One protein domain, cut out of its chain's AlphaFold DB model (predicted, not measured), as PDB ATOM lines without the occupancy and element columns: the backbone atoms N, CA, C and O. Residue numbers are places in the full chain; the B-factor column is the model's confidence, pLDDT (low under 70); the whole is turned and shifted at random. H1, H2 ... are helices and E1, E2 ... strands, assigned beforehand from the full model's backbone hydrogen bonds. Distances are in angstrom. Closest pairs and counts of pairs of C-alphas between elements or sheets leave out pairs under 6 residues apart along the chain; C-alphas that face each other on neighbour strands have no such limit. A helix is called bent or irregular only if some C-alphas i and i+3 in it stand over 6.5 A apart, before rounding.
ATOM      1  N   SER A  26      21.882  -7.788  48.018       97.12
ATOM      2  CA  SER A  26      20.578  -8.353  48.355       97.12
ATOM      3  C   SER A  26      19.830  -8.761  47.094       97.12
ATOM      4  O   SER A  26      20.169  -8.336  45.989       97.12
ATOM      5  N   SER A  27      18.791  -9.562  47.268       98.25
ATOM      6  CA  SER A  27      17.957 -10.068  46.186       98.25
ATOM      7  C   SER A  27      16.485  -9.810  46.467       98.25
ATOM      8  O   SER A  27      16.045  -9.772  47.620       98.25
ATOM      9  N   GLU A  28      15.710  -9.656  45.401       98.56
ATOM     10  CA  GLU A  28      14.257  -9.617  45.451       98.56
ATOM     11  C   GLU A  28      13.681 -10.473  44.324       98.56
ATOM     12  O   GLU A  28      14.041 -10.310  43.160       98.56
ATOM     13  N   TYR A  29      12.760 -11.362  44.682       98.62
ATOM     14  CA  TYR A  29      12.017 -12.218  43.773       98.62
ATOM     15  C   TYR A  29      10.527 -11.947  43.977       98.62
ATOM     16  O   TYR A  29      10.000 -12.164  45.068       98.62
ATOM     17  N   ILE A  30       9.840 -11.470  42.945       98.69
ATOM     18  CA  ILE A  30       8.385 -11.300  42.934       98.69
ATOM     19  C   ILE A  30       7.808 -12.364  42.012       98.69
ATOM     20  O   ILE A  30       8.000 -12.292  40.801       98.69
ATOM     21  N   ILE A  31       7.103 -13.336  42.582       98.50
ATOM     22  CA  ILE A  31       6.413 -14.389  41.839       98.50
ATOM     23  C   ILE A  31       4.919 -14.096  41.869       98.50
ATOM     24  O   ILE A  31       4.376 -13.732  42.915       98.50
ATOM     25  N   THR A  32       4.248 -14.252  40.736       98.44
ATOM     26  CA  THR A  32       2.803 -14.057  40.598       98.44
ATOM     27  C   THR A  32       2.171 -15.235  39.883       98.44
ATOM     28  O   THR A  32       2.757 -15.764  38.941       98.44
ATOM     29  N   PHE A  33       0.956 -15.582  40.295       98.12
ATOM     30  CA  PHE A  33       0.086 -16.507  39.582       98.12
ATOM     31  C   PHE A  33      -1.335 -15.943  39.518       98.12
ATOM     32  O   PHE A  33      -1.834 -15.408  40.512       98.12
ATOM     33  N   GLU A  34      -1.973 -16.081  38.363       98.19
ATOM     34  CA  GLU A  34      -3.393 -15.855  38.129       98.19
ATOM     35  C   GLU A  34      -4.004 -17.140  37.557       98.19
ATOM     36  O   GLU A  34      -3.527 -17.694  36.574       98.19
ATOM     37  N   LEU A  35      -5.007 -17.666  38.252       97.50
ATOM     38  CA  LEU A  35      -5.643 -18.950  37.981       97.50
ATOM     39  C   LEU A  35      -7.105 -18.708  37.613       97.50
ATOM     40  O   LEU A  35      -7.760 -17.900  38.281       97.50
ATOM     41  N   SER A  36      -7.638 -19.436  36.628       97.31
ATOM     42  CA  SER A  36      -9.072 -19.367  36.329       97.31
ATOM     43  C   SER A  36      -9.919 -19.812  37.522       97.31
ATOM     44  O   SER A  36      -9.504 -20.615  38.368       97.31
ATOM     45  N   ASP A  37     -11.164 -19.335  37.573       97.31
ATOM     46  CA  ASP A  37     -12.140 -19.813  38.557       97.31
ATOM     47  C   ASP A  37     -12.337 -21.331  38.456       97.31
ATOM     48  O   ASP A  37     -12.506 -22.006  39.471       97.31
ATOM     49  N   ASP A  38     -12.283 -21.894  37.247       96.62
ATOM     50  CA  ASP A  38     -12.389 -23.335  37.035       96.62
ATOM     51  C   ASP A  38     -11.215 -24.091  37.685       96.62
ATOM     52  O   ASP A  38     -11.453 -25.130  38.304       96.62
ATOM     53  N   VAL A  39      -9.986 -23.559  37.677       95.69
ATOM     54  CA  VAL A  39      -8.855 -24.134  38.431       95.69
ATOM     55  C   VAL A  39      -9.132 -24.128  39.936       95.69
ATOM     56  O   VAL A  39      -9.075 -25.178  40.581       95.69
ATOM     57  N   ILE A  40      -9.517 -22.976  40.499       96.19
ATOM     58  CA  ILE A  40      -9.828 -22.840  41.936       96.19
ATOM     59  C   ILE A  40     -10.982 -23.765  42.354       96.19
ATOM     60  O   ILE A  40     -10.982 -24.338  43.449       96.19
ATOM     61  N   ASN A  41     -11.976 -23.945  41.487       95.06
ATOM     62  CA  ASN A  41     -13.160 -24.749  41.774       95.06
ATOM     63  C   ASN A  41     -12.930 -26.254  41.605       95.06
ATOM     64  O   ASN A  41     -13.634 -27.037  42.245       95.06
ATOM     65  N   THR A  42     -11.951 -26.668  40.800       95.25
ATOM     66  CA  THR A  42     -11.711 -28.084  40.478       95.25
ATOM     67  C   THR A  42     -10.490 -28.693  41.159       95.25
ATOM     68  O   THR A  42     -10.415 -29.919  41.231       95.25
ATOM     69  N   ALA A  43      -9.579 -27.890  41.714       94.38
ATOM     70  CA  ALA A  43      -8.403 -28.375  42.432       94.38
ATOM     71  C   ALA A  43      -8.269 -27.769  43.836       94.38
ATOM     72  O   ALA A  43      -8.651 -26.627  44.092       94.38
ATOM     73  N   ASP A  44      -7.708 -28.550  44.756       94.81
ATOM     74  CA  ASP A  44      -7.036 -28.042  45.946       94.81
ATOM     75  C   ASP A  44      -5.582 -27.732  45.574       94.81
ATOM     76  O   ASP A  44      -4.892 -28.570  44.987       94.81
ATOM     77  N   ILE A  45      -5.130 -26.516  45.880       95.50
ATOM     78  CA  ILE A  45      -3.866 -25.975  45.371       95.50
ATOM     79  C   ILE A  45      -2.959 -25.613  46.538       95.50
ATOM     80  O   ILE A  45      -3.358 -24.878  47.450       95.50
ATOM     81  N   THR A  46      -1.723 -26.097  46.475       95.25
ATOM     82  CA  THR A  46      -0.669 -25.776  47.441       95.25
ATOM     83  C   THR A  46       0.470 -25.077  46.719       95.25
ATOM     84  O   THR A  46       0.963 -25.581  45.711       95.25
ATOM     85  N   ALA A  47       0.875 -23.921  47.240       96.81
ATOM     86  CA  ALA A  47       2.099 -23.237  46.867       96.81
ATOM     87  C   ALA A  47       3.239 -23.708  47.774       96.81
ATOM     88  O   ALA A  47       3.171 -23.541  48.992       96.81
ATOM     89  N   HIS A  48       4.287 -24.254  47.168       95.69
ATOM     90  CA  HIS A  48       5.544 -24.637  47.803       95.69
ATOM     91  C   HIS A  48       6.559 -23.535  47.544       95.69
ATOM     92  O   HIS A  48       6.855 -23.213  46.393       95.69
ATOM     93  N   ILE A  49       7.041 -22.906  48.610       97.56
ATOM     94  CA  ILE A  49       7.819 -21.672  48.537       97.56
ATOM     95  C   ILE A  49       9.216 -21.942  49.078       97.56
ATOM     96  O   ILE A  49       9.385 -22.191  50.274       97.56
ATOM     97  N   ALA A  50      10.210 -21.827  48.202       97.12
ATOM     98  CA  ALA A  50      11.622 -21.892  48.553       97.12
ATOM     99  C   ALA A  50      12.178 -20.473  48.687       97.12
ATOM    100  O   ALA A  50      12.177 -19.691  47.730       97.12
ATOM    101  N   ASN A  51      12.625 -20.129  49.893       98.00
ATOM    102  CA  ASN A  51      13.138 -18.803  50.207       98.00
ATOM    103  C   ASN A  51      14.631 -18.687  49.868       98.00
ATOM    104  O   ASN A  51      15.355 -19.679  49.954       98.00
ATOM    105  N   PRO A  52      15.121 -17.464  49.581       97.38
ATOM    106  CA  PRO A  52      16.539 -17.205  49.337       97.38
ATOM    107  C   PRO A  52      17.490 -17.689  50.441       97.38
ATOM    108  O   PRO A  52      18.650 -17.981  50.173       97.38
ATOM    109  N   ASP A  53      17.017 -17.779  51.688       95.88
ATOM    110  CA  ASP A  53      17.800 -18.248  52.837       95.88
ATOM    111  C   ASP A  53      17.861 -19.783  52.973       95.88
ATOM    112  O   ASP A  53      18.460 -20.293  53.920       95.88
ATOM    113  N   GLY A  54      17.257 -20.516  52.033       94.50
ATOM    114  CA  GLY A  54      17.194 -21.977  52.023       94.50
ATOM    115  C   GLY A  54      16.070 -22.571  52.875       94.50
ATOM    116  O   GLY A  54      15.992 -23.791  52.999       94.50
ATOM    117  N   THR A  55      15.200 -21.752  53.472       95.94
ATOM    118  CA  THR A  55      14.017 -22.243  54.192       95.94
ATOM    119  C   THR A  55      12.845 -22.500  53.249       95.94
ATOM    120  O   THR A  55      12.684 -21.834  52.222       95.94
ATOM    121  N   PHE A  56      11.963 -23.416  53.643       95.69
ATOM    122  CA  PHE A  56      10.772 -23.784  52.880       95.69
ATOM    123  C   PHE A  56       9.504 -23.508  53.682       95.69
ATOM    124  O   PHE A  56       9.493 -23.626  54.910       95.69
ATOM    125  N   ARG A  57       8.422 -23.164  52.985       96.00
ATOM    126  CA  ARG A  57       7.076 -23.136  53.563       96.00
ATOM    127  C   ARG A  57       6.027 -23.496  52.521       96.00
ATOM    128  O   ARG A  57       6.264 -23.359  51.324       96.00
ATOM    129  N   GLU A  58       4.855 -23.874  53.006       95.88
ATOM    130  CA  GLU A  58       3.697 -24.180  52.176       95.88
ATOM    131  C   GLU A  58       2.530 -23.251  52.502       95.88
ATOM    132  O   GLU A  58       2.290 -22.904  53.663       95.88
ATOM    133  N   GLU A  59       1.776 -22.873  51.476       97.06
ATOM    134  CA  GLU A  59       0.581 -22.044  51.604       97.06
ATOM    135  C   GLU A  59      -0.550 -22.610  50.736       97.06
ATOM    136  O   GLU A  59      -0.343 -22.985  49.582       97.06
ATOM    137  N   LYS A  60      -1.779 -22.655  51.264       97.31
ATOM    138  CA  LYS A  60      -2.952 -22.993  50.445       97.31
ATOM    139  C   LYS A  60      -3.326 -21.813  49.558       97.31
ATOM    140  O   LYS A  60      -3.545 -20.711  50.064       97.31
ATOM    141  N   VAL A  61      -3.505 -22.065  48.266       97.50
ATOM    142  CA  VAL A  61      -3.972 -21.059  47.309       97.50
ATOM    143  C   VAL A  61      -5.486 -21.178  47.160       97.50
ATOM    144  O   VAL A  61      -6.007 -22.187  46.697       97.50
ATOM    145  N   THR A  62      -6.201 -20.142  47.595       95.25
ATOM    146  CA  THR A  62      -7.678 -20.092  47.589       95.25
ATOM    147  C   THR A  62      -8.243 -18.946  46.757       95.25
ATOM    148  O   THR A  62      -9.458 -18.819  46.625       95.25
ATOM    149  N   LYS A  63      -7.371 -18.093  46.215       96.00
ATOM    150  CA  LYS A  63      -7.719 -16.933  45.395       96.00
ATOM    151  C   LYS A  63      -7.148 -17.120  44.001       96.00
ATOM    152  O   LYS A  63      -6.068 -17.687  43.858       96.00
ATOM    153  N   THR A  64      -7.841 -16.572  43.010       97.19
ATOM    154  CA  THR A  64      -7.408 -16.584  41.610       97.19
ATOM    155  C   THR A  64      -6.071 -15.877  41.427       97.19
ATOM    156  O   THR A  64      -5.204 -16.414  40.758       97.19
ATOM    157  N   LYS A  65      -5.845 -14.733  42.086       98.06
ATOM    158  CA  LYS A  65      -4.567 -14.001  42.046       98.06
ATOM    159  C   LYS A  65      -3.759 -14.206  43.323       98.06
ATOM    160  O   LYS A  65      -4.253 -13.940  44.421       98.06
ATOM    161  N   SER A  66      -2.500 -14.597  43.165       98.06
ATOM    162  CA  SER A  66      -1.532 -14.765  44.250       98.06
ATOM    163  C   SER A  66      -0.199 -14.111  43.899       98.06
ATOM    164  O   SER A  66       0.209 -14.089  42.737       98.06
ATOM    165  N   SER A  67       0.487 -13.564  44.905       98.25
ATOM    166  CA  SER A  67       1.811 -12.970  44.734       98.25
ATOM    167  C   SER A  67       2.674 -13.194  45.967       98.25
ATOM    168  O   SER A  67       2.212 -13.023  47.095       98.25
ATOM    169  N   TRP A  68       3.938 -13.530  45.732       98.62
ATOM    170  CA  TRP A  68       4.945 -13.724  46.764       98.62
ATOM    171  C   TRP A  68       6.145 -12.839  46.479       98.62
ATOM    172  O   TRP A  68       6.723 -12.892  45.396       98.62
ATOM    173  N   LYS A  69       6.534 -12.054  47.482       98.44
ATOM    174  CA  LYS A  69       7.780 -11.294  47.488       98.44
ATOM    175  C   LYS A  69       8.765 -11.989  48.419       98.44
ATOM    176  O   LYS A  69       8.514 -12.079  49.619       98.44
ATOM    177  N   LEU A  70       9.863 -12.485  47.862       98.56
ATOM    178  CA  LEU A  70      10.916 -13.205  48.573       98.56
ATOM    179  C   LEU A  70      12.197 -12.373  48.504       98.56
ATOM    180  O   LEU A  70      12.578 -11.919  47.429       98.56
ATOM    181  N   THR A  71      12.852 -12.144  49.640       98.12
ATOM    182  CA  THR A  71      14.029 -11.264  49.718       98.12
ATOM    183  C   THR A  71      15.196 -11.972  50.379       98.12
ATOM    184  O   THR A  71      15.027 -12.539  51.458       98.12
ATOM    185  N   GLY A  72      16.373 -11.906  49.766       97.31
ATOM    186  CA  GLY A  72      17.621 -12.423  50.320       97.31
ATOM    187  C   GLY A  72      18.555 -11.299  50.758       97.31
ATOM    188  O   GLY A  72      18.519 -10.185  50.235       97.31
ATOM    189  N   SER A  73      19.399 -11.592  51.747       95.94
ATOM    190  CA  SER A  73      20.373 -10.641  52.313       95.94
ATOM    191  C   SER A  73      21.828 -10.995  51.997       95.94
ATOM    192  O   SER A  73      22.741 -10.316  52.468       95.94
ATOM    193  N   LYS A  74      22.053 -12.085  51.253       93.69
ATOM    194  CA  LYS A  74      23.369 -12.607  50.876       93.69
ATOM    195  C   LYS A  74      23.266 -13.334  49.543       93.69
ATOM    196  O   LYS A  74      22.245 -13.946  49.265       93.69
ATOM    197  N   LEU A  75      24.350 -13.297  48.780       95.69
ATOM    198  CA  LEU A  75      24.509 -14.032  47.529       95.69
ATOM    199  C   LEU A  75      25.624 -15.088  47.672       95.69
ATOM    200  O   LEU A  75      26.524 -14.894  48.496       95.69
ATOM    201  N   PRO A  76      25.620 -16.160  46.859       97.00
ATOM    202  CA  PRO A  76      24.562 -16.527  45.920       97.00
ATOM    203  C   PRO A  76      23.303 -17.012  46.643       97.00
ATOM    204  O   PRO A  76      23.386 -17.595  47.722       97.00
ATOM    205  N   ASP A  77      22.150 -16.814  46.017       97.62
ATOM    206  CA  ASP A  77      20.879 -17.352  46.489       97.62
ATOM    207  C   ASP A  77      19.981 -17.794  45.326       97.62
ATOM    208  O   ASP A  77      20.275 -17.571  44.147       97.62
ATOM    209  N   LYS A  78      18.915 -18.518  45.669       97.56
ATOM    210  CA  LYS A  78      17.882 -18.983  44.742       97.56
ATOM    211  C   LYS A  78      16.540 -18.944  45.439       97.56
ATOM    212  O   LYS A  78      16.460 -19.232  46.628       97.56
ATOM    213  N   ALA A  79      15.492 -18.643  44.692       98.06
ATOM    214  CA  ALA A  79      14.142 -18.674  45.217       98.06
ATOM    215  C   ALA A  79      13.139 -19.034  44.134       98.06
ATOM    216  O   ALA A  79      13.388 -18.865  42.936       98.06
ATOM    217  N   GLY A  80      11.983 -19.510  44.575       97.31
ATOM    218  CA  GLY A  80      10.914 -19.875  43.672       97.31
ATOM    219  C   GLY A  80       9.622 -20.217  44.389       97.31
ATOM    220  O   GLY A  80       9.594 -20.444  45.600       97.31
ATOM    221  N   VAL A  81       8.560 -20.291  43.595       97.12
ATOM    222  CA  VAL A  81       7.272 -20.843  44.014       97.12
ATOM    223  C   VAL A  81       6.836 -21.885  43.002       97.12
ATOM    224  O   VAL A  81       6.937 -21.658  41.795       97.12
ATOM    225  N   LEU A  82       6.318 -22.996  43.507       95.25
ATOM    226  CA  LEU A  82       5.670 -24.032  42.726       95.25
ATOM    227  C   LEU A  82       4.249 -24.253  43.231       95.25
ATOM    228  O   LEU A  82       4.032 -24.492  44.414       95.25
ATOM    229  N   LEU A  83       3.292 -24.271  42.315       95.25
ATOM    230  CA  LEU A  83       1.936 -24.733  42.548       95.25
ATOM    231  C   LEU A  83       1.804 -26.220  42.212       95.25
ATOM    232  O   LEU A  83       2.181 -26.658  41.123       95.25
ATOM    233  N   THR A  84       1.210 -26.975  43.134       92.69
ATOM    234  CA  THR A  84       0.755 -28.356  42.914       92.69
ATOM    235  C   THR A  84      -0.755 -28.445  43.044       92.69
ATOM    236  O   THR A  84      -1.344 -27.739  43.867       92.69
ATOM    237  N   PHE A  85      -1.360 -29.358  42.290       92.06
ATOM    238  CA  PHE A  85      -2.805 -29.449  42.125       92.06
ATOM    239  C   PHE A  85      -3.300 -30.837  42.522       92.06
ATOM    240  O   PHE A  85      -2.812 -31.851  42.024       92.06
ATOM    241  N   VAL A  86      -4.297 -30.888  43.404       91.56
ATOM    242  CA  VAL A  86      -5.001 -32.121  43.768       91.56
ATOM    243  C   VAL A  86      -6.454 -32.000  43.305       91.56
ATOM    244  O   VAL A  86      -7.164 -31.123  43.795       91.56
ATOM    245  N   PRO A  87      -6.934 -32.852  42.378       91.88
ATOM    246  CA  PRO A  87      -8.311 -32.787  41.895       91.88
ATOM    247  C   PRO A  87      -9.331 -32.943  43.026       91.88
ATOM    248  O   PRO A  87      -9.224 -33.838  43.870       91.88
ATOM    249  N   LYS A  88     -10.373 -32.114  43.009       92.44
ATOM    250  CA  LYS A  88     -11.527 -32.247  43.904       92.44
ATOM    251  C   LYS A  88     -12.413 -33.414  43.467       92.44
ATOM    252  O   LYS A  88     -12.473 -33.780  42.300       92.44
ATOM    253  N   LYS A  89     -13.145 -33.999  44.421       87.50
ATOM    254  CA  LYS A  89     -13.917 -35.240  44.201       87.50
ATOM    255  C   LYS A  89     -15.216 -35.077  43.400       87.50
ATOM    256  O   LYS A  89     -15.710 -36.067  42.883       87.50
ATOM    257  N   ASN A  90     -15.775 -33.869  43.315       87.50
ATOM    258  CA  ASN A  90     -17.121 -33.626  42.771       87.50
ATOM    259  C   ASN A  90     -17.082 -32.842  41.446       87.50
ATOM    260  O   ASN A  90     -17.850 -31.898  41.262       87.50
ATOM    261  N   ILE A  91     -16.145 -33.178  40.559       92.50
ATOM    262  CA  ILE A  91     -16.049 -32.576  39.223       92.50
ATOM    263  C   ILE A  91     -17.177 -33.151  38.351       92.50
ATOM    264  O   ILE A  91     -17.397 -34.359  38.346       92.50
ATOM    265  N   ASP A  92     -17.901 -32.295  37.628       94.75
ATOM    266  CA  ASP A  92     -18.916 -32.730  36.665       94.75
ATOM    267  C   ASP A  92     -18.222 -33.249  35.407       94.75
ATOM    268  O   ASP A  92     -17.677 -32.480  34.615       94.75
ATOM    269  N   GLU A  93     -18.264 -34.564  35.216       94.31
ATOM    270  CA  GLU A  93     -17.609 -35.261  34.111       94.31
ATOM    271  C   GLU A  93     -18.078 -34.790  32.720       94.31
ATOM    272  O   GLU A  93     -17.318 -34.863  31.754       94.31
ATOM    273  N   ASN A  94     -19.301 -34.255  32.603       95.25
ATOM    274  CA  ASN A  94     -19.878 -33.832  31.323       95.25
ATOM    275  C   ASN A  94     -19.532 -32.380  30.957       95.25
ATOM    276  O   ASN A  94     -19.571 -32.005  29.771       95.25
ATOM    277  N   LYS A  95     -19.182 -31.562  31.957       96.56
ATOM    278  CA  LYS A  95     -18.801 -30.159  31.776       96.56
ATOM    279  C   LYS A  95     -17.415 -30.061  31.122       96.56
ATOM    280  O   LYS A  95     -16.536 -30.898  31.323       96.56
ATOM    281  N   THR A  96     -17.232 -29.036  30.294       97.06
ATOM    282  CA  THR A  96     -15.900 -28.577  29.874       97.06
ATOM    283  C   THR A  96     -15.486 -27.433  30.793       97.06
ATOM    284  O   THR A  96     -16.300 -26.548  31.056       97.06
ATOM    285  N   TYR A  97     -14.257 -27.485  31.287       96.62
ATOM    286  CA  TYR A  97     -13.656 -26.490  32.164       96.62
ATOM    287  C   TYR A  97     -12.511 -25.801  31.437       96.62
ATOM    288  O   TYR A  97     -11.712 -26.481  30.789       96.62
ATOM    289  N   ASP A  98     -12.412 -24.489  31.591       96.19
ATOM    290  CA  ASP A  98     -11.360 -23.687  30.975       96.19
ATOM    291  C   ASP A  98     -10.227 -23.507  31.991       96.19
ATOM    292  O   ASP A  98     -10.325 -22.757  32.969       96.19
ATOM    293  N   ILE A  99      -9.166 -24.297  31.817       95.31
ATOM    294  CA  ILE A  99      -8.037 -24.341  32.741       95.31
ATOM    295  C   ILE A  99      -6.987 -23.330  32.290       95.31
ATOM    296  O   ILE A  99      -6.169 -23.623  31.419       95.31
ATOM    297  N   GLU A 100      -7.014 -22.154  32.919       95.81
ATOM    298  CA  GLU A 100      -6.087 -21.054  32.653       95.81
ATOM    299  C   GLU A 100      -5.153 -20.835  33.847       95.81
ATOM    300  O   GLU A 100      -5.587 -20.781  35.003       95.81
ATOM    301  N   ILE A 101      -3.858 -20.735  33.555       95.62
ATOM    302  CA  ILE A 101      -2.794 -20.440  34.511       95.62
ATOM    303  C   ILE A 101      -1.841 -19.453  33.857       95.62
ATOM    304  O   ILE A 101      -1.020 -19.826  33.019       95.62
ATOM    305  N   ASP A 102      -1.902 -18.214  34.312       96.81
ATOM    306  CA  ASP A 102      -0.900 -17.201  34.043       96.81
ATOM    307  C   ASP A 102       0.059 -17.125  35.217       96.81
ATOM    308  O   ASP A 102      -0.333 -17.146  36.385       96.81
ATOM    309  N   GLY A 103       1.342 -16.969  34.936       96.94
ATOM    310  CA  GLY A 103       2.280 -16.670  35.994       96.94
ATOM    311  C   GLY A 103       3.514 -15.947  35.513       96.94
ATOM    312  O   GLY A 103       3.781 -15.811  34.317       96.94
ATOM    313  N   GLY A 104       4.289 -15.471  36.473       97.38
ATOM    314  CA  GLY A 104       5.559 -14.842  36.185       97.38
ATOM    315  C   GLY A 104       6.441 -14.710  37.402       97.38
ATOM    316  O   GLY A 104       6.012 -14.855  38.545       97.38
ATOM    317  N   ILE A 105       7.699 -14.408  37.123       98.06
ATOM    318  CA  ILE A 105       8.722 -14.101  38.101       98.06
ATOM    319  C   ILE A 105       9.492 -12.869  37.651       98.06
ATOM    320  O   ILE A 105       9.925 -12.757  36.505       98.06
ATOM    321  N   THR A 106       9.674 -11.942  38.579       98.62
ATOM    322  CA  THR A 106      10.574 -10.804  38.444       98.62
ATOM    323  C   THR A 106      11.680 -10.943  39.472       98.62
ATOM    324  O   THR A 106      11.407 -11.189  40.643       98.62
ATOM    325  N   VAL A 107      12.920 -10.801  39.029       98.62
ATOM    326  CA  VAL A 107      14.130 -10.980  39.824       98.62
ATOM    327  C   VAL A 107      14.937  -9.699  39.747       98.62
ATOM    328  O   VAL A 107      15.236  -9.221  38.652       98.62
ATOM    329  N   THR A 108      15.312  -9.174  40.904       98.62
ATOM    330  CA  THR A 108      16.127  -7.970  41.034       98.62
ATOM    331  C   THR A 108      17.327  -8.290  41.913       98.62
ATOM    332  O   THR A 108      17.174  -8.677  43.073       98.62
ATOM    333  N   SER A 109      18.525  -8.110  41.367       98.38
ATOM    334  CA  SER A 109      19.772  -8.125  42.126       98.38
ATOM    335  C   SER A 109      20.121  -6.702  42.526       98.38
ATOM    336  O   SER A 109      20.106  -5.795  41.691       98.38
ATOM    337  N   LEU A 110      20.417  -6.492  43.803       97.75
ATOM    338  CA  LEU A 110      20.648  -5.175  44.375       97.75
ATOM    339  C   LEU A 110      22.066  -5.103  44.935       97.75
ATOM    340  O   LEU A 110      22.441  -5.920  45.777       97.75
ATOM    341  N   ARG A 111      22.824  -4.086  44.527       96.56
ATOM    342  CA  ARG A 111      24.119  -3.738  45.114       96.56
ATOM    343  C   ARG A 111      23.972  -2.401  45.820       96.56
ATOM    344  O   ARG A 111      23.594  -1.419  45.197       96.56
ATOM    345  N   ASN A 112      24.234  -2.355  47.122       94.12
ATOM    346  CA  ASN A 112      24.053  -1.154  47.945       94.12
ATOM    347  C   ASN A 112      22.641  -0.541  47.823       94.12
ATOM    348  O   ASN A 112      22.485   0.674  47.874       94.12
ATOM    349  N   LYS A 113      21.611  -1.396  47.700       91.94
ATOM    350  CA  LYS A 113      20.190  -1.041  47.480       91.94
ATOM    351  C   LYS A 113      19.856  -0.463  46.098       91.94
ATOM    352  O   LYS A 113      18.694  -0.149  45.854       91.94
ATOM    353  N   GLU A 114      20.822  -0.365  45.194       95.56
ATOM    354  CA  GLU A 114      20.600   0.020  43.800       95.56
ATOM    355  C   GLU A 114      20.492  -1.218  42.912       95.56
ATOM    356  O   GLU A 114      21.123  -2.241  43.179       95.56
ATOM    357  N   VAL A 115      19.687  -1.138  41.851       97.69
ATOM    358  CA  VAL A 115      19.499  -2.252  40.911       97.69
ATOM    359  C   VAL A 115      20.794  -2.494  40.143       97.69
ATOM    360  O   VAL A 115      21.229  -1.652  39.363       97.69
ATOM    361  N   ALA A 116      21.390  -3.662  40.358       97.38
ATOM    362  CA  ALA A 116      22.581  -4.120  39.653       97.38
ATOM    363  C   ALA A 116      22.231  -5.010  38.453       97.38
ATOM    364  O   ALA A 116      22.910  -4.960  37.430       97.38
ATOM    365  N   ASP A 117      21.177  -5.819  38.579       97.94
ATOM    366  CA  ASP A 117      20.657  -6.675  37.513       97.94
ATOM    367  C   ASP A 117      19.145  -6.861  37.693       97.94
ATOM    368  O   ASP A 117      18.626  -6.796  38.812       97.94
ATOM    369  N   TYR A 118      18.435  -7.085  36.592       97.94
ATOM    370  CA  TYR A 118      16.983  -7.209  36.571       97.94
ATOM    371  C   TYR A 118      16.525  -8.143  35.454       97.94
ATOM    372  O   TYR A 118      16.947  -8.021  34.302       97.94
ATOM    373  N   LYS A 119      15.591  -9.039  35.773       98.12
ATOM    374  CA  LYS A 119      14.950  -9.905  34.786       98.12
ATOM    375  C   LYS A 119      13.498 -10.157  35.145       98.12
ATOM    376  O   LYS A 119      13.173 -10.391  36.302       98.12
ATOM    377  N   SER A 120      12.640 -10.185  34.135       97.44
ATOM    378  CA  SER A 120      11.257 -10.628  34.273       97.44
ATOM    379  C   SER A 120      10.959 -11.703  33.234       97.44
ATOM    380  O   SER A 120      11.469 -11.651  32.112       97.44
ATOM    381  N   TYR A 121      10.185 -12.705  33.628       95.81
ATOM    382  CA  TYR A 121       9.728 -13.790  32.774       95.81
ATOM    383  C   TYR A 121       8.297 -14.147  33.154       95.81
ATOM    384  O   TYR A 121       7.972 -14.227  34.336       95.81
ATOM    385  N   SER A 122       7.460 -14.391  32.155       95.06
ATOM    386  CA  SER A 122       6.098 -14.872  32.335       95.06
ATOM    387  C   SER A 122       5.835 -16.061  31.426       95.06
ATOM    388  O   SER A 122       6.498 -16.247  30.402       95.06
ATOM    389  N   ASN A 123       4.871 -16.875  31.826       93.44
ATOM    390  CA  ASN A 123       4.372 -17.983  31.037       93.44
ATOM    391  C   ASN A 123       2.874 -18.134  31.285       93.44
ATOM    392  O   ASN A 123       2.405 -17.859  32.391       93.44
ATOM    393  N   ASN A 124       2.150 -18.584  30.269       93.62
ATOM    394  CA  ASN A 124       0.726 -18.848  30.360       93.62
ATOM    395  C   ASN A 124       0.382 -20.240  29.835       93.62
ATOM    396  O   ASN A 124       1.109 -20.835  29.037       93.62
ATOM    397  N   SER A 125      -0.743 -20.758  30.301       91.25
ATOM    398  CA  SER A 125      -1.398 -21.936  29.757       91.25
ATOM    399  C   SER A 125      -2.892 -21.700  29.781       91.25
ATOM    400  O   SER A 125      -3.419 -21.304  30.811       91.25
ATOM    401  N   ASP A 126      -3.554 -22.005  28.675       93.88
ATOM    402  CA  ASP A 126      -5.005 -21.983  28.537       93.88
ATOM    403  C   ASP A 126      -5.407 -23.228  27.749       93.88
ATOM    404  O   ASP A 126      -4.961 -23.430  26.612       93.88
ATOM    405  N   ILE A 127      -6.183 -24.104  28.384       92.75
ATOM    406  CA  ILE A 127      -6.663 -25.322  27.747       92.75
ATOM    407  C   ILE A 127      -8.061 -25.716  28.245       92.75
ATOM    408  O   ILE A 127      -8.275 -25.894  29.449       92.75
ATOM    409  N   PRO A 128      -9.021 -25.944  27.330       95.31
ATOM    410  CA  PRO A 128     -10.307 -26.516  27.693       95.31
ATOM    411  C   PRO A 128     -10.163 -28.020  27.959       95.31
ATOM    412  O   PRO A 128      -9.726 -28.789  27.096       95.31
ATOM    413  N   ILE A 129     -10.588 -28.471  29.138       94.44
ATOM    414  CA  ILE A 129     -10.509 -29.867  29.580       94.44
ATOM    415  C   ILE A 129     -11.903 -30.380  29.943       94.44
ATOM    416  O   ILE A 129     -12.672 -29.732  30.650       94.44
ATOM    417  N   LYS A 130     -12.249 -31.578  29.467       96.38
ATOM    418  CA  LYS A 130     -13.468 -32.266  29.910       96.38
ATOM    419  C   LYS A 130     -13.320 -32.764  31.347       96.38
ATOM    420  O   LYS A 130     -12.250 -33.238  31.722       96.38
ATOM    421  N   GLY A 131     -14.392 -32.669  32.136       94.12
ATOM    422  CA  GLY A 131     -14.389 -33.030  33.554       94.12
ATOM    423  C   GLY A 131     -13.903 -34.455  33.831       94.12
ATOM    424  O   GLY A 131     -13.152 -34.667  34.779       94.12
ATOM    425  N   ASP A 132     -14.240 -35.408  32.958       93.69
ATOM    426  CA  ASP A 132     -13.792 -36.808  33.026       93.69
ATOM    427  C   ASP A 132     -12.262 -36.983  32.895       93.69
ATOM    428  O   ASP A 132     -11.687 -37.941  33.413       93.69
ATOM    429  N   LYS A 133     -11.577 -36.040  32.239       93.56
ATOM    430  CA  LYS A 133     -10.118 -36.033  32.020       93.56
ATOM    431  C   LYS A 133      -9.358 -35.153  33.003       93.56
ATOM    432  O   LYS A 133      -8.133 -35.223  33.084       93.56
ATOM    433  N   LEU A 134     -10.071 -34.327  33.752       90.69
ATOM    434  CA  LEU A 134      -9.510 -33.285  34.601       90.69
ATOM    435  C   LEU A 134      -8.644 -33.837  35.752       90.69
ATOM    436  O   LEU A 134      -7.552 -33.311  35.972       90.69
ATOM    437  N   PRO A 135      -9.016 -34.953  36.419       89.19
ATOM    438  CA  PRO A 135      -8.131 -35.587  37.389       89.19
ATOM    439  C   PRO A 135      -6.797 -36.039  36.790       89.19
ATOM    440  O   PRO A 135      -5.751 -35.807  37.386       89.19
ATOM    441  N   GLN A 136      -6.819 -36.636  35.595       86.62
ATOM    442  CA  GLN A 136      -5.604 -37.082  34.902       86.62
ATOM    443  C   GLN A 136      -4.746 -35.902  34.443       86.62
ATOM    444  O   GLN A 136      -3.527 -36.016  34.408       86.62
ATOM    445  N   TYR A 137      -5.377 -34.778  34.102       87.50
ATOM    446  CA  TYR A 137      -4.677 -33.569  33.690       87.50
ATOM    447  C   TYR A 137      -3.850 -32.957  34.829       87.50
ATOM    448  O   TYR A 137      -2.719 -32.551  34.587       87.50
ATOM    449  N   TYR A 138      -4.366 -32.924  36.062       86.44
ATOM    450  CA  TYR A 138      -3.618 -32.393  37.211       86.44
ATOM    451  C   TYR A 138      -2.587 -33.362  37.788       86.44
ATOM    452  O   TYR A 138      -1.592 -32.919  38.360       86.44
ATOM    453  N   VAL A 139      -2.824 -34.676  37.685       78.25
ATOM    454  CA  VAL A 139      -1.917 -35.671  38.263       78.25
ATOM    455  C   VAL A 139      -0.532 -35.528  37.648       78.25
ATOM    456  O   VAL A 139      -0.325 -35.694  36.449       78.25
ATOM    457  N   GLY A 140       0.414 -35.237  38.527       67.62
ATOM    458  CA  GLY A 140       1.822 -35.155  38.211       67.62
ATOM    459  C   GLY A 140       2.255 -33.952  37.376       67.62
ATOM    460  O   GLY A 140       3.330 -33.964  36.783       67.62
ATOM    461  N   LYS A 141       1.438 -32.898  37.350       78.00
ATOM    462  CA  LYS A 141       1.797 -31.612  36.751       78.00
ATOM    463  C   LYS A 141       1.853 -30.519  37.817       78.00
ATOM    464  O   LYS A 141       1.112 -30.548  38.801       78.00
ATOM    465  N   GLY A 142       2.734 -29.546  37.612       88.06
ATOM    466  CA  GLY A 142       2.868 -28.367  38.462       88.06
ATOM    467  C   GLY A 142       2.931 -27.094  37.632       88.06
ATOM    468  O   GLY A 142       2.960 -27.124  36.407       88.06
ATOM    469  N   ALA A 143       2.943 -25.943  38.289       91.94
ATOM    470  CA  ALA A 143       3.247 -24.676  37.635       91.94
ATOM    471  C   ALA A 143       4.170 -23.891  38.556       91.94
ATOM    472  O   ALA A 143       3.812 -23.624  39.697       91.94
ATOM    473  N   GLY A 144       5.378 -23.570  38.105       94.12
ATOM    474  CA  GLY A 144       6.392 -23.017  38.990       94.12
ATOM    475  C   GLY A 144       7.362 -22.089  38.292       94.12
ATOM    476  O   GLY A 144       7.588 -22.184  37.088       94.12
ATOM    477  N   PHE A 145       7.954 -21.205  39.083       95.50
ATOM    478  CA  PHE A 145       9.066 -20.363  38.677       95.50
ATOM    479  C   PHE A 145      10.162 -20.447  39.721       95.50
ATOM    480  O   PHE A 145       9.890 -20.371  40.919       95.50
ATOM    481  N   ALA A 146      11.398 -20.535  39.252       96.19
ATOM    482  CA  ALA A 146      12.583 -20.464  40.082       96.19
ATOM    483  C   ALA A 146      13.668 -19.690  39.340       96.19
ATOM    484  O   ALA A 146      13.841 -19.842  38.132       96.19
ATOM    485  N   TYR A 147      14.401 -18.862  40.067       97.25
ATOM    486  CA  TYR A 147      15.578 -18.166  39.565       97.25
ATOM    487  C   TYR A 147      16.620 -18.078  40.673       97.25
ATOM    488  O   TYR A 147      16.322 -18.267  41.853       97.25
ATOM    489  N   GLY A 148      17.856 -17.791  40.282       97.25
ATOM    490  CA  GLY A 148      18.928 -17.522  41.223       97.25
ATOM    491  C   GLY A 148      19.664 -16.243  40.907       97.25
ATOM    492  O   GLY A 148      19.584 -15.712  39.797       97.25
ATOM    493  N   ILE A 149      20.451 -15.805  41.874       98.25
ATOM    494  CA  ILE A 149      21.451 -14.769  41.705       98.25
ATOM    495  C   ILE A 149      22.785 -15.347  42.173       98.25
ATOM    496  O   ILE A 149      22.916 -15.928  43.248       98.25
ATOM    497  N   SER A 150      23.786 -15.228  41.312       97.50
ATOM    498  CA  SER A 150      25.149 -15.694  41.571       97.50
ATOM    499  C   SER A 150      25.911 -14.763  42.523       97.50
ATOM    500  O   SER A 150      25.483 -13.649  42.810       97.50
ATOM    501  N   GLU A 151      27.073 -15.202  43.004       95.50
ATOM    502  CA  GLU A 151      27.911 -14.470  43.973       95.50
ATOM    503  C   GLU A 151      28.328 -13.058  43.525       95.50
ATOM    504  O   GLU A 151      28.596 -12.192  44.352       95.50
ATOM    505  N   ASN A 152      28.366 -12.812  42.214       95.25
ATOM    506  CA  ASN A 152      28.717 -11.527  41.609       95.25
ATOM    507  C   ASN A 152      27.485 -10.707  41.192       95.25
ATOM    508  O   ASN A 152      27.619  -9.735  40.449       95.25
ATOM    509  N   GLY A 153      26.293 -11.103  41.644       95.88
ATOM    510  CA  GLY A 153      25.059 -10.362  41.420       95.88
ATOM    511  C   GLY A 153      24.351 -10.650  40.103       95.88
ATOM    512  O   GLY A 153      23.314 -10.037  39.868       95.88
ATOM    513  N   LYS A 154      24.854 -11.556  39.252       98.00
ATOM    514  CA  LYS A 154      24.193 -11.884  37.979       98.00
ATOM    515  C   LYS A 154      23.019 -12.830  38.180       98.00
ATOM    516  O   LYS A 154      23.175 -13.852  38.857       98.00
ATOM    517  N   ILE A 155      21.902 -12.540  37.520       98.00
ATOM    518  CA  ILE A 155      20.724 -13.407  37.499       98.00
ATOM    519  C   ILE A 155      21.022 -14.665  36.669       98.00
ATOM    520  O   ILE A 155      21.457 -14.594  35.519       98.00
ATOM    521  N   ILE A 156      20.757 -15.833  37.250       96.81
ATOM    522  CA  ILE A 156      20.944 -17.150  36.638       96.81
ATOM    523  C   ILE A 156      19.606 -17.875  36.511       96.81
ATOM    524  O   ILE A 156      18.761 -17.819  37.405       96.81
ATOM    525  N   ASN A 157      19.414 -18.566  35.386       94.31
ATOM    526  CA  ASN A 157      18.234 -19.400  35.194       94.31
ATOM    527  C   ASN A 157      18.315 -20.631  36.104       94.31
ATOM    528  O   ASN A 157      19.384 -21.230  36.238       94.31
ATOM    529  N   VAL A 158      17.186 -21.013  36.690       92.25
ATOM    530  CA  VAL A 158      17.054 -22.238  37.473       92.25
ATOM    531  C   VAL A 158      15.958 -23.062  36.824       92.25
ATOM    532  O   VAL A 158      14.856 -22.569  36.597       92.25
ATOM    533  N   ASP A 159      16.280 -24.307  36.497       88.38
ATOM    534  CA  ASP A 159      15.278 -25.231  35.992       88.38
ATOM    535  C   ASP A 159      14.368 -25.656  37.147       88.38
ATOM    536  O   ASP A 159      14.836 -26.245  38.126       88.38
ATOM    537  N   VAL A 160      13.085 -25.318  37.019       87.19
ATOM    538  CA  VAL A 160      12.037 -25.580  38.010       87.19
ATOM    539  C   VAL A 160      11.937 -27.070  38.293       87.19
ATOM    540  O   VAL A 160      11.836 -27.433  39.458       87.19
ATOM    541  N   ASP A 161      12.071 -27.924  37.277       81.94
ATOM    542  CA  ASP A 161      11.954 -29.377  37.437       81.94
ATOM    543  C   ASP A 161      13.102 -29.953  38.294       81.94
ATOM    544  O   ASP A 161      12.967 -30.991  38.940       81.94
ATOM    545  N   SER A 162      14.235 -29.246  38.366       82.00
ATOM    546  CA  SER A 162      15.415 -29.633  39.154       82.00
ATOM    547  C   SER A 162      15.565 -28.877  40.479       82.00
ATOM    548  O   SER A 162      16.498 -29.147  41.240       82.00
ATOM    549  N   PHE A 163      14.702 -27.896  40.743       87.69
ATOM    550  CA  PHE A 163      14.816 -27.034  41.911       87.69
ATOM    551  C   PHE A 163      14.121 -27.654  43.122       87.69
ATOM    552  O   PHE A 163      12.997 -28.138  43.028       87.69
ATOM    553  N   ASP A 164      14.795 -27.633  44.271       89.62
ATOM    554  CA  ASP A 164      14.231 -28.156  45.510       89.62
ATOM    555  C   ASP A 164      13.252 -27.144  46.115       89.62
ATOM    556  O   ASP A 164      13.644 -26.059  46.547       89.62
ATOM    557  N   PHE A 165      11.974 -27.518  46.152       89.94
ATOM    558  CA  PHE A 165      10.908 -26.765  46.814       89.94
ATOM    559  C   PHE A 165      10.575 -27.299  48.221       89.94
ATOM    560  O   PHE A 165       9.547 -26.930  48.785       89.94
ATOM    561  N   GLY A 166      11.419 -28.162  48.802       86.44
ATOM    562  CA  GLY A 166      11.223 -28.739  50.138       86.44
ATOM    563  C   GLY A 166      10.322 -29.977  50.158       86.44
ATOM    564  O   GLY A 166       9.807 -30.361  51.207       86.44
ATOM    565  N   LEU A 167      10.132 -30.622  49.004       81.88
ATOM    566  CA  LEU A 167       9.115 -31.657  48.793       81.88
ATOM    567  C   LEU A 167       9.535 -33.081  49.208       81.88
ATOM    568  O   LEU A 167       8.750 -34.009  49.033       81.88
ATOM    569  N   ASN A 168      10.734 -33.276  49.776       65.81
ATOM    570  CA  ASN A 168      11.192 -34.508  50.455       65.81
ATOM    571  C   ASN A 168      10.733 -35.846  49.807       65.81
ATOM    572  O   ASN A 168      10.273 -36.750  50.504       65.81
ATOM    573  N   GLY A 169      10.838 -35.984  48.476       55.66
ATOM    574  CA  GLY A 169      10.483 -37.210  47.733       55.66
ATOM    575  C   GLY A 169       9.126 -37.206  47.006       55.66
ATOM    576  O   GLY A 169       8.891 -38.079  46.178       55.66
ATOM    577  N   LEU A 170       8.261 -36.202  47.208       55.91
ATOM    578  CA  LEU A 170       7.067 -35.968  46.367       55.91
ATOM    579  C   LEU A 170       7.415 -35.463  44.952       55.91
ATOM    580  O   LEU A 170       6.555 -35.428  44.072       55.91
ATOM    581  N   TRP A 171       8.680 -35.097  44.733       52.31
ATOM    582  CA  TRP A 171       9.193 -34.522  43.489       52.31
ATOM    583  C   TRP A 171       9.160 -35.471  42.294       52.31
ATOM    584  O   TRP A 171       8.999 -35.021  41.167       52.31
ATOM    585  N   GLU A 172       9.183 -36.784  42.534       46.94
ATOM    586  CA  GLU A 172       9.090 -37.795  41.472       46.94
ATOM    587  C   GLU A 172       7.738 -37.792  40.739       46.94
ATOM    588  O   GLU A 172       7.611 -38.419  39.688       46.94
ATOM    589  N   TRP A 173       6.735 -37.079  41.264       48.72
ATOM    590  CA  TRP A 173       5.419 -36.983  40.646       48.72
ATOM    591  C   TRP A 173       5.205 -35.695  39.861       48.72
ATOM    592  O   TRP A 173       4.416 -35.737  38.934       48.72
ATOM    593  N   VAL A 174       5.869 -34.576  40.166       55.53
ATOM    594  CA  VAL A 174       5.584 -33.277  39.528       55.53
ATOM    595  C   VAL A 174       6.537 -33.058  38.353       55.53
ATOM    596  O   VAL A 174       7.655 -32.595  38.536       55.53
TER     597      VAL A 174
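AT A GLANCE: This is residues 26 to 174 of the 179 residues of an uncharacterized protein of Bacteroidales bacterium (UniProt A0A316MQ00). Two twisted sheets lie face to face as a sandwich, their strands running nearly the same line along a rod; the long hairpin E6 and E7 spans much of its length. H1 and H2 lie towards one end of the rod, and the last stretch of the printed part ends in the small H3, off both sheets. The printed part has 149 residues, with elements in the order E1 H1 E2 E3 E4 E5 E6 E7 H2 E8 E9 H3: three named helices and nine named strands, mostly strand. The sheets, E3 E2 E5 E8 E9 and E4 E1 E6 E7, are both antiparallel. The whole is compact, with a radius of gyration of the C-alphas of 16.5 A and spans of 57 by 28 by 21 A.

IN THESE COORDINATES: Find C-alpha 26 at (20.578, -8.353, 48.355); from there E1, residues 26 to 35, runs 30.1 A. Next come H1, residues 37 to 42, E2, 43 to 50, E3, 56 to 61, E4, 65 to 72, and E5, 77 to 87, 33.3 A long. Look at C-alpha 96, (-15.900, -28.577, 29.874), for the start of E6, residues 96 to 111, 49.5 A. E7, residues 114 to 130, returns over 48.9 A and bends by 60 degrees at residue 117. H2, residues 131 to 138, is irregular: C-alphas 132 and 135 are 7.3 A apart. E8, 142 to 149, E9, 155 to 157, and H3, 170 to 173, follow; H3 ends at C-alpha 173, (5.419, -36.983, 40.646).

HOW THE PARTS SIT: In the sandwich, two sheets face to face, the facing parts are 9.8 A centre to centre and their strands stand at 7 degrees. Check N 59 and O 47, 2.9 A, in the hairpin E2 and E3; N 82 and O 48, 2.9 A, between E5 and E2; N 145 and O 81, 2.9 A, between E8 and E5; and N 156 and O 148, 2.8 A, in the hairpin E8 and E9. In the other sheet, see N 68 and O 31, 2.9 A, for E4 and E1; N 30 and O 106, 2.8 A, for E1 and E6; and N 105 and O 121, 2.8 A, for the hairpin E6 and E7. Across the sandwich, the closest C-alphas of E6 and E8 are those of Ile 105 and Phe 145, 6.3 A apart. H1 and H2 are near each other, and each only grazes the five-stranded sheet; H2 is over E7 at a height over the four-stranded sheet of 7.7 A. H3 is on neither sheet. Every O i to N i+4 pair is within hydrogen-bond range in H1, 2 of 4 are in H2, and H3 is too short for one.

THE WHOLE: The C-alphas farthest apart, those of Asn 94 and Asn 112, are 57.2 A apart. The printed part has no cut, and its one long link is E9 to H3, 12 residues. Mean pLDDT of the printed part is 92.7; residue 140 and residues 168 to 174 are under 70.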